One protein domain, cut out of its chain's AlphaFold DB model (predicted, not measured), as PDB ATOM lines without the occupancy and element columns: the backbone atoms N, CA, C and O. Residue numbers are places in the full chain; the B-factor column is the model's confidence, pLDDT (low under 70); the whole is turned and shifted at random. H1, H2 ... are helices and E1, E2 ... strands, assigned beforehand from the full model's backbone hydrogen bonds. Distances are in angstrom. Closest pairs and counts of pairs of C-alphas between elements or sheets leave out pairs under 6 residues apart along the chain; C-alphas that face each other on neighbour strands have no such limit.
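Overview. This is residues 657 to 728 of the 760 residues of an uncharacterized protein of Gemmatimonadaceae bacterium (UniProt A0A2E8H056). One twisted antiparallel sheet of four strands has two short helices, H1 and H2, packed side by side over one face, while the small H3 lies off the sheet. The 72 printed residues hold three named helices, then four named strands, in sheet order E1, E2, E3, E4. The class is mixed, and the whole is compact, with a radius of gyration of the C-alphas of 11.7 A and spans of 32 by 27 by 18 A.

Along the chain. The strands are E1, residues 691 to 696, 14.7 A; E2, 700 to 705, 16.2 A; E3, 709 to 713, 12.7 A; and E4, 725 to 727, 7.0 A, ending with C-alpha 727 at (31.907, 20.046, 325.445). H1, residues 665 to 670, 10.2 A, begins with C-alpha 665 at (37.908, 33.686, 335.503). H2 is residues 672 to 679, 10.5 A, and H3 684 to 687, 5.0 A.

Arrangement. E1 to E4 form a meander, each strand the antiparallel neighbour of the one before. Within hydrogen-bond range are N 702 and O 695, 2.8 A, N 710 and O 703, 2.8 A, and N 711 and O 726, 2.8 A. H1 is on the sheet at a height of 8.3 A; its closest C-alphas with E1 are Met 665 and Pro 691, 6.0 A. H2 is on the same face, at 9.4 A; its closest C-alphas with E3 are Ile 674 and Phe 710, 6.7 A. H1 and H2 touch only at the corner, the closest C-alphas being Val 668 and Arg 675, 5.4 A. H3 is not on the sheet. In H2 every O i to N i+4 pair is within range; in H1 0 of 2 are, but 3 of 3 O i to N i+3 pairs; H3 is too short for an O i to N i+4 pair.

Size, cuts and confidence. The C-alphas farthest apart, Gly 661 and Pro 718, are 35.6 A apart. The link E3 to E4 is long, 11 residues. The printed part has no cut, and no printed residue is under 70 in pLDDT.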
ATOM      1  N   LEU A 657      34.413  35.205 319.635       94.75
ATOM      2  CA  LEU A 657      35.709  35.875 319.548       94.75
ATOM      3  C   LEU A 657      36.271  36.119 320.964       94.75
ATOM      4  O   LEU A 657      35.483  36.428 321.863       94.75
ATOM      5  N   PRO A 658      37.599  36.030 321.173       92.94
ATOM      6  CA  PRO A 658      38.246  36.401 322.433       92.94
ATOM      7  C   PRO A 658      37.842  37.799 322.927       92.94
ATOM      8  O   PRO A 658      37.819  38.751 322.145       92.94
ATOM      9  N   GLU A 659      37.554  37.952 324.224       90.00
ATOM     10  CA  GLU A 659      37.260  39.273 324.791       90.00
ATOM     11  C   GLU A 659      38.505  40.174 324.830       90.00
ATOM     12  O   GLU A 659      39.629  39.742 325.102       90.00
ATOM     13  N   SER A 660      38.302  41.479 324.624       80.00
ATOM     14  CA  SER A 660      39.378  42.464 324.734       80.00
ATOM     15  C   SER A 660      39.903  42.542 326.174       80.00
ATOM     16  O   SER A 660      39.166  42.912 327.096       80.00
ATOM     17  N   GLY A 661      41.192  42.247 326.358       77.38
ATOM     18  CA  GLY A 661      41.897  42.320 327.642       77.38
ATOM     19  C   GLY A 661      42.186  40.972 328.316       77.38
ATOM     20  O   GLY A 661      42.393  40.960 329.528       77.38
ATOM     21  N   GLY A 662      42.227  39.885 327.540       75.88
ATOM     22  CA  GLY A 662      42.827  38.603 327.925       75.88
ATOM     23  C   GLY A 662      41.925  37.673 328.748       75.88
ATOM     24  O   GLY A 662      40.768  38.010 329.002       75.88
ATOM     25  N   PRO A 663      42.442  36.499 329.159       85.94
ATOM     26  CA  PRO A 663      41.661  35.492 329.874       85.94
ATOM     27  C   PRO A 663      41.183  35.960 331.260       85.94
ATOM     28  O   PRO A 663      41.929  36.609 331.998       85.94
ATOM     29  N   ARG A 664      39.938  35.631 331.637       90.56
ATOM     30  CA  ARG A 664      39.283  36.107 332.875       90.56
ATOM     31  C   ARG A 664      38.403  35.037 333.510       90.56
ATOM     32  O   ARG A 664      37.415  34.603 332.926       90.56
ATOM     33  N   MET A 665      38.688  34.692 334.765       93.88
ATOM     34  CA  MET A 665      37.908  33.686 335.503       93.88
ATOM     35  C   MET A 665      36.445  34.073 335.739       93.88
ATOM     36  O   MET A 665      35.592  33.194 335.805       93.88
ATOM     37  N   THR A 666      36.128  35.369 335.789       93.50
ATOM     38  CA  THR A 666      34.750  35.856 335.973       93.50
ATOM     39  C   THR A 666      33.810  35.451 334.837       93.50
ATOM     40  O   THR A 666      32.598  35.500 335.010       93.50
ATOM     41  N   LEU A 667      34.334  35.042 333.672       95.31
ATOM     42  CA  LEU A 667      33.505  34.586 332.551       95.31
ATOM     43  C   LEU A 667      32.769  33.277 332.851       95.31
ATOM     44  O   LEU A 667      31.691  33.056 332.302       95.31
ATOM     45  N   VAL A 668      33.322  32.434 333.729       95.38
ATOM     46  CA  VAL A 668      32.680  31.180 334.151       95.38
ATOM     47  C   VAL A 668      31.398  31.461 334.943       95.38
ATOM     48  O   VAL A 668      30.437  30.703 334.850       95.38
ATOM     49  N   ASP A 669      31.341  32.576 335.678       95.25
ATOM     50  CA  ASP A 669      30.204  32.929 336.538       95.25
ATOM     51  C   ASP A 669      28.950  33.372 335.766       95.25
ATOM     52  O   ASP A 669      27.883  33.518 336.366       95.25
ATOM     53  N   ASN A 670      29.040  33.546 334.443       96.12
ATOM     54  CA  ASN A 670      27.902  33.934 333.609       96.12
ATOM     55  C   ASN A 670      26.818  32.843 333.499       96.12
ATOM     56  O   ASN A 670      25.678  33.159 333.152       96.12
ATOM     57  N   ASP A 671      27.133  31.576 333.797       97.25
ATOM     58  CA  ASP A 671      26.158  30.481 333.814       97.25
ATOM     59  C   ASP A 671      26.510  29.426 334.864       97.25
ATOM     60  O   ASP A 671      27.542  28.759 334.791       97.25
ATOM     61  N   ALA A 672      25.609  29.251 335.833       95.44
ATOM     62  CA  ALA A 672      25.819  28.355 336.964       95.44
ATOM     63  C   ALA A 672      26.047  26.892 336.550       95.44
ATOM     64  O   ALA A 672      26.880  26.229 337.153       95.44
ATOM     65  N   ALA A 673      25.379  26.390 335.506       96.00
ATOM     66  CA  ALA A 673      25.551  24.997 335.096       96.00
ATOM     67  C   ALA A 673      26.896  24.779 334.391       96.00
ATOM     68  O   ALA A 673      27.551  23.765 334.617       96.00
ATOM     69  N   ILE A 674      27.336  25.736 333.563       97.25
ATOM     70  CA  ILE A 674      28.684  25.691 332.973       97.25
ATOM     71  C   ILE A 674      29.736  25.781 334.076       97.25
ATOM     72  O   ILE A 674      30.698  25.017 334.052       97.25
ATOM     73  N   ARG A 675      29.533  26.656 335.064       96.94
ATOM     74  CA  ARG A 675      30.419  26.787 336.221       96.94
ATOM     75  C   ARG A 675      30.555  25.492 337.009       96.94
ATOM     76  O   ARG A 675      31.675  25.098 337.329       96.94
ATOM     77  N   ASP A 676      29.439  24.831 337.288       96.12
ATOM     78  CA  ASP A 676      29.430  23.580 338.039       96.12
ATOM     79  C   ASP A 676      30.186  22.475 337.279       96.12
ATOM     80  O   ASP A 676      30.977  21.755 337.881       96.12
ATOM     81  N   VAL A 677      30.030  22.382 335.950       95.12
ATOM     82  CA  VAL A 677      30.782  21.417 335.120       95.12
ATOM     83  C   VAL A 677      32.261  21.789 334.999       95.12
ATOM     84  O   VAL A 677      33.117  20.910 335.062       95.12
ATOM     85  N   PHE A 678      32.585  23.073 334.847       96.12
ATOM     86  CA  PHE A 678      33.964  23.551 334.739       96.12
ATOM     87  C   PHE A 678      34.771  23.226 336.003       96.12
ATOM     88  O   PHE A 678      35.871  22.688 335.905       96.12
ATOM     89  N   PHE A 679      34.214  23.499 337.189       95.94
ATOM     90  CA  PHE A 679      34.885  23.247 338.470       95.94
ATOM     91  C   PHE A 679      34.724  21.817 339.001       95.94
ATOM     92  O   PHE A 679      35.367  21.468 339.990       95.94
ATOM     93  N   ALA A 680      33.919  20.972 338.348       94.94
ATOM     94  CA  ALA A 680      33.895  19.539 338.638       94.94
ATOM     95  C   ALA A 680      35.213  18.838 338.256       94.94
ATOM     96  O   ALA A 680      35.472  17.745 338.752       94.94
ATOM     97  N   GLU A 681      36.040  19.453 337.403       93.38
ATOM     98  CA  GLU A 681      37.398  18.997 337.106       93.38
ATOM     99  C   GLU A 681      38.407  19.630 338.084       93.38
ATOM    100  O   GLU A 681      38.640  20.842 338.020       93.38
ATOM    101  N   PRO A 682      39.040  18.843 338.980       91.75
ATOM    102  CA  PRO A 682      40.010  19.371 339.939       91.75
ATOM    103  C   PRO A 682      41.211  20.064 339.286       91.75
ATOM    104  O   PRO A 682      41.691  21.066 339.816       91.75
ATOM    105  N   ASP A 683      41.675  19.572 338.132       91.81
ATOM    106  CA  ASP A 683      42.729  20.193 337.322       91.81
ATOM    107  C   ASP A 683      42.141  20.954 336.123       91.81
ATOM    108  O   ASP A 683      42.578  20.817 334.977       91.81
ATOM    109  N   TRP A 684      41.114  21.778 336.361       94.44
ATOM    110  CA  TRP A 684      40.508  22.593 335.301       94.44
ATOM    111  C   TRP A 684      41.556  23.472 334.600       94.44
ATOM    112  O   TRP A 684      41.449  23.736 333.402       94.44
ATOM    113  N   GLY A 685      42.598  23.891 335.330       93.50
ATOM    114  CA  GLY A 685      43.700  24.693 334.813       93.50
ATOM    115  C   GLY A 685      44.487  23.951 333.739       93.50
ATOM    116  O   GLY A 685      44.655  24.485 332.645       93.50
ATOM    117  N   GLY A 686      44.920  22.715 334.003       89.62
ATOM    118  CA  GLY A 686      45.603  21.873 333.020       89.62
ATOM    119  C   GLY A 686      44.682  21.356 331.912       89.62
ATOM    120  O   GLY A 686      45.105  21.250 330.762       89.62
ATOM    121  N   PHE A 687      43.416  21.082 332.230       92.31
ATOM    122  CA  PHE A 687      42.495  20.396 331.324       92.31
ATOM    123  C   PHE A 687      41.714  21.347 330.401       92.31
ATOM    124  O   PHE A 687      41.649  21.123 329.194       92.31
ATOM    125  N   TYR A 688      41.147  22.428 330.940       95.38
ATOM    126  CA  TYR A 688      40.352  23.409 330.189       95.38
ATOM    127  C   TYR A 688      41.115  24.706 329.902       95.38
ATOM    128  O   TYR A 688      40.838  25.364 328.898       95.38
ATOM    129  N   GLY A 689      42.096  25.065 330.732       94.69
ATOM    130  CA  GLY A 689      42.776  26.356 330.625       94.69
ATOM    131  C   GLY A 689      41.868  27.529 330.999       94.69
ATOM    132  O   GLY A 689      40.735  27.350 331.455       94.69
ATOM    133  N   LEU A 690      42.378  28.746 330.839       96.38
ATOM    134  CA  LEU A 690      41.654  29.936 331.275       96.38
ATOM    135  C   LEU A 690      40.464  30.247 330.346       96.38
ATOM    136  O   LEU A 690      40.545  30.013 329.139       96.38
ATOM    137  N   PRO A 691      39.356  30.797 330.870       97.56
ATOM    138  CA  PRO A 691      38.262  31.305 330.050       97.56
ATOM    139  C   PRO A 691      38.680  32.548 329.268       97.56
ATOM    140  O   PRO A 691      39.281  33.464 329.831       97.56
ATOM    141  N   VAL A 692      38.318  32.601 327.989       96.62
ATOM    142  CA  VAL A 692      38.763  33.638 327.045       96.62
ATOM    143  C   VAL A 692      37.591  34.412 326.439       96.62
ATOM    144  O   VAL A 692      37.742  35.587 326.106       96.62
ATOM    145  N   ALA A 693      36.422  33.782 326.294       96.69
ATOM    146  CA  ALA A 693      35.238  34.457 325.775       96.69
ATOM    147  C   ALA A 693      33.932  33.845 326.279       96.69
ATOM    148  O   ALA A 693      33.845  32.645 326.552       96.69
ATOM    149  N   TRP A 694      32.901  34.682 326.332       95.94
ATOM    150  CA  TRP A 694      31.533  34.303 326.645       95.94
ATOM    151  C   TRP A 694      30.573  34.823 325.576       95.94
ATOM    152  O   TRP A 694      30.705  35.943 325.086       95.94
ATOM    153  N   SER A 695      29.564  34.026 325.234       95.94
ATOM    154  CA  SER A 695      28.406  34.506 324.481       95.94
ATOM    155  C   SER A 695      27.167  33.702 324.829       95.94
ATOM    156  O   SER A 695      27.250  32.581 325.329       95.94
ATOM    157  N   GLN A 696      25.999  34.272 324.562       95.31
ATOM    158  CA  GLN A 696      24.751  33.535 324.646       95.31
ATOM    159  C   GLN A 696      23.718  34.104 323.685       95.31
ATOM    160  O   GLN A 696      23.682  35.311 323.441       95.31
ATOM    161  N   ASP A 697      22.824  33.241 323.230       92.50
ATOM    162  CA  ASP A 697      21.607  33.621 322.528       92.50
ATOM    163  C   ASP A 697      20.388  32.892 323.124       92.50
ATOM    164  O   ASP A 697      20.426  32.397 324.261       92.50
ATOM    165  N   ALA A 698      19.271  32.883 322.391       91.62
ATOM    166  CA  ALA A 698      18.036  32.221 322.808       91.62
ATOM    167  C   ALA A 698      18.150  30.683 322.861       91.62
ATOM    168  O   ALA A 698      17.339  30.035 323.518       91.62
ATOM    169  N   THR A 699      19.143  30.101 322.189       92.06
ATOM    170  CA  THR A 699      19.297  28.660 321.964       92.06
ATOM    171  C   THR A 699      20.461  28.045 322.732       92.06
ATOM    172  O   THR A 699      20.359  26.888 323.137       92.06
ATOM    173  N   VAL A 700      21.543  28.788 322.985       95.56
ATOM    174  CA  VAL A 700      22.749  28.247 323.627       95.56
ATOM    175  C   VAL A 700      23.507  29.313 324.425       95.56
ATOM    176  O   VAL A 700      23.531  30.493 324.071       95.56
ATOM    177  N   SER A 701      24.120  28.896 325.532       97.31
ATOM    178  CA  SER A 701      25.170  29.647 326.229       97.31
ATOM    179  C   SER A 701      26.528  29.011 325.937       97.31
ATOM    180  O   SER A 701      26.655  27.792 326.061       97.31
ATOM    181  N   ILE A 702      27.537  29.804 325.579       97.75
ATOM    182  CA  ILE A 702      28.853  29.316 325.154       97.75
ATOM    183  C   ILE A 702      29.960  29.982 325.972       97.75
ATOM    184  O   ILE A 702      30.130  31.203 325.924       97.75
ATOM    185  N   LEU A 703      30.760  29.160 326.651       98.00
ATOM    186  CA  LEU A 703      32.019  29.564 327.276       98.00
ATOM    187  C   LEU A 703      33.182  28.985 326.471       98.00
ATOM    188  O   LEU A 703      33.320  27.766 326.369       98.00
ATOM    189  N   ARG A 704      34.041  29.850 325.936       97.44
ATOM    190  CA  ARG A 704      35.299  29.464 325.289       97.44
ATOM    191  C   ARG A 704      36.450  29.602 326.275       97.44
ATOM    192  O   ARG A 704      36.606  30.648 326.906       97.44
ATOM    193  N   THR A 705      37.287  28.578 326.347       97.75
ATOM    194  CA  THR A 705      38.536  28.559 327.111       97.75
ATOM    195  C   THR A 705      39.720  28.345 326.165       97.75
ATOM    196  O   THR A 705      39.539  28.174 324.958       97.75
ATOM    197  N   GLU A 706      40.944  28.358 326.687       95.94
ATOM    198  CA  GLU A 706      42.157  28.107 325.889       95.94
ATOM    199  C   GLU A 706      42.174  26.701 325.257       95.94
ATOM    200  O   GLU A 706      42.705  26.519 324.158       95.94
ATOM    201  N   ARG A 707      41.581  25.704 325.930       96.12
ATOM    202  CA  ARG A 707      41.642  24.281 325.539       96.12
ATOM    203  C   ARG A 707      40.289  23.645 325.203       96.12
ATOM    204  O   ARG A 707      40.270  22.565 324.618       96.12
ATOM    205  N   ALA A 708      39.169  24.272 325.565       95.94
ATOM    206  CA  ALA A 708      37.831  23.695 325.438       95.94
ATOM    207  C   ALA A 708      36.754  24.747 325.127       95.94
ATOM    208  O   ALA A 708      36.940  25.949 325.310       95.94
ATOM    209  N   VAL A 709      35.584  24.279 324.695       97.38
ATOM    210  CA  VAL A 709      34.372  25.099 324.594       97.38
ATOM    211  C   VAL A 709      33.219  24.365 325.264       97.38
ATOM    212  O   VAL A 709      32.920  23.224 324.914       97.38
ATOM    213  N   PHE A 710      32.561  25.035 326.205       97.38
ATOM    214  CA  PHE A 710      31.366  24.556 326.887       97.38
ATOM    215  C   PHE A 710      30.139  25.158 326.218       97.38
ATOM    216  O   PHE A 710      30.103  26.359 325.954       97.38
ATOM    217  N   GLN A 711      29.125  24.335 325.983       96.06
ATOM    218  CA  GLN A 711      27.863  24.735 325.374       96.06
ATOM    219  C   GLN A 711      26.717  24.237 326.243       96.06
ATOM    220  O   GLN A 711      26.509  23.032 326.359       96.06
ATOM    221  N   ARG A 712      25.966  25.151 326.855       95.94
ATOM    222  CA  ARG A 712      24.711  24.817 327.524       95.94
ATOM    223  C   ARG A 712      23.557  25.092 326.580       95.94
ATOM    224  O   ARG A 712      23.243  26.251 326.309       95.94
ATOM    225  N   TRP A 713      22.912  24.038 326.105       92.50
ATOM    226  CA  TRP A 713      21.759  24.165 325.218       92.50
ATOM    227  C   TRP A 713      20.536  24.614 326.019       92.50
ATOM    228  O   TRP A 713      20.249  24.068 327.077       92.50
ATOM    229  N   LYS A 714      19.827  25.646 325.559       93.19
ATOM    230  CA  LYS A 714      18.594  26.180 326.177       93.19
ATOM    231  C   LYS A 714      17.330  25.587 325.552       93.19
ATOM    232  O   LYS A 714      16.236  25.769 326.080       93.19
ATOM    233  N   VAL A 715      17.502  24.874 324.444       93.50
ATOM    234  CA  VAL A 715      16.480  24.156 323.680       93.50
ATOM    235  C   VAL A 715      16.960  22.730 323.419       93.50
ATOM    236  O   VAL A 715      18.161  22.467 323.488       93.50
ATOM    237  N   ASP A 716      16.041  21.817 323.115       90.56
ATOM    238  CA  ASP A 716      16.408  20.456 322.727       90.56
ATOM    239  C   ASP A 716      17.114  20.454 321.363       90.56
ATOM    240  O   ASP A 716      16.665  21.093 320.409       90.56
ATOM    241  N   THR A 717      18.211  19.707 321.263       87.62
ATOM    242  CA  THR A 717      18.962  19.481 320.022       87.62
ATOM    243  C   THR A 717      19.112  17.982 319.755       87.62
ATOM    244  O   THR A 717      18.982  17.181 320.685       87.62
ATOM    245  N   PRO A 718      19.435  17.559 318.517       84.38
ATOM    246  CA  PRO A 718      19.637  16.141 318.203       84.38
ATOM    247  C   PRO A 718      20.733  15.443 319.027       84.38
ATOM    248  O   PRO A 718      20.734  14.220 319.120       84.38
ATOM    249  N   TRP A 719      21.671  16.200 319.603       79.69
ATOM    250  CA  TRP A 719      22.817  15.677 320.355       79.69
ATOM    251  C   TRP A 719      22.783  16.005 321.856       79.69
ATOM    252  O   TRP A 719      23.556  15.416 322.610       79.69
ATOM    253  N   ALA A 720      21.924  16.925 322.307       84.44
ATOM    254  CA  ALA A 720      21.800  17.302 323.716       84.44
ATOM    255  C   ALA A 720      20.404  17.873 324.055       84.44
ATOM    256  O   ALA A 720      19.935  18.777 323.357       84.44
ATOM    257  N   PRO A 721      19.759  17.412 325.144       90.00
ATOM    258  CA  PRO A 721      18.540  18.028 325.674       90.00
ATOM    259  C   PRO A 721      18.751  19.455 326.199       90.00
ATOM    260  O   PRO A 721      19.862  19.837 326.585       90.00
ATOM    261  N   ALA A 722      17.661  20.214 326.313       92.44
ATOM    262  CA  ALA A 722      17.656  21.520 326.957       92.44
ATOM    263  C   ALA A 722      18.163  21.433 328.411       92.44
ATOM    264  O   ALA A 722      17.806  20.547 329.185       92.44
ATOM    265  N   GLY A 723      18.995  22.395 328.796       90.00
ATOM    266  CA  GLY A 723      19.632  22.510 330.104       90.00
ATOM    267  C   GLY A 723      20.974  21.789 330.232       90.00
ATOM    268  O   GLY A 723      21.712  22.115 331.164       90.00
ATOM    269  N   VAL A 724      21.318  20.871 329.320       92.88
ATOM    270  CA  VAL A 724      22.548  20.063 329.385       92.88
ATOM    271  C   VAL A 724      23.758  20.852 328.883       92.88
ATOM    272  O   VAL A 724      23.700  21.522 327.852       92.88
ATOM    273  N   VAL A 725      24.870  20.747 329.618       94.62
ATOM    274  CA  VAL A 725      26.177  21.282 329.217       94.62
ATOM    275  C   VAL A 725      26.950  20.206 328.457       94.62
ATOM    276  O   VAL A 725      27.203  19.123 328.981       94.62
ATOM    277  N   THR A 726      27.357  20.516 327.233       92.88
ATOM    278  CA  THR A 726      28.232  19.686 326.403       92.88
ATOM    279  C   THR A 726      29.579  20.359 326.184       92.88
ATOM    280  O   THR A 726      29.678  21.584 326.199       92.88
ATOM    281  N   ILE A 727      30.612  19.558 325.927       93.06
ATOM    282  CA  ILE A 727      31.907  20.046 325.445       93.06
ATOM    283  C   ILE A 727      31.938  19.902 323.926       93.06
ATOM    284  O   ILE A 727      31.615  18.829 323.411       93.06
ATOM    285  N   ALA A 728      32.317  20.966 323.222       93.00
ATOM    286  CA  ALA A 728      32.466  20.936 321.772       93.00
ATOM    287  C   ALA A 728      33.569  19.952 321.345       93.00
ATOM    288  O   ALA A 728      34.540  19.720 322.067       93.00
TER     289      ALA A 728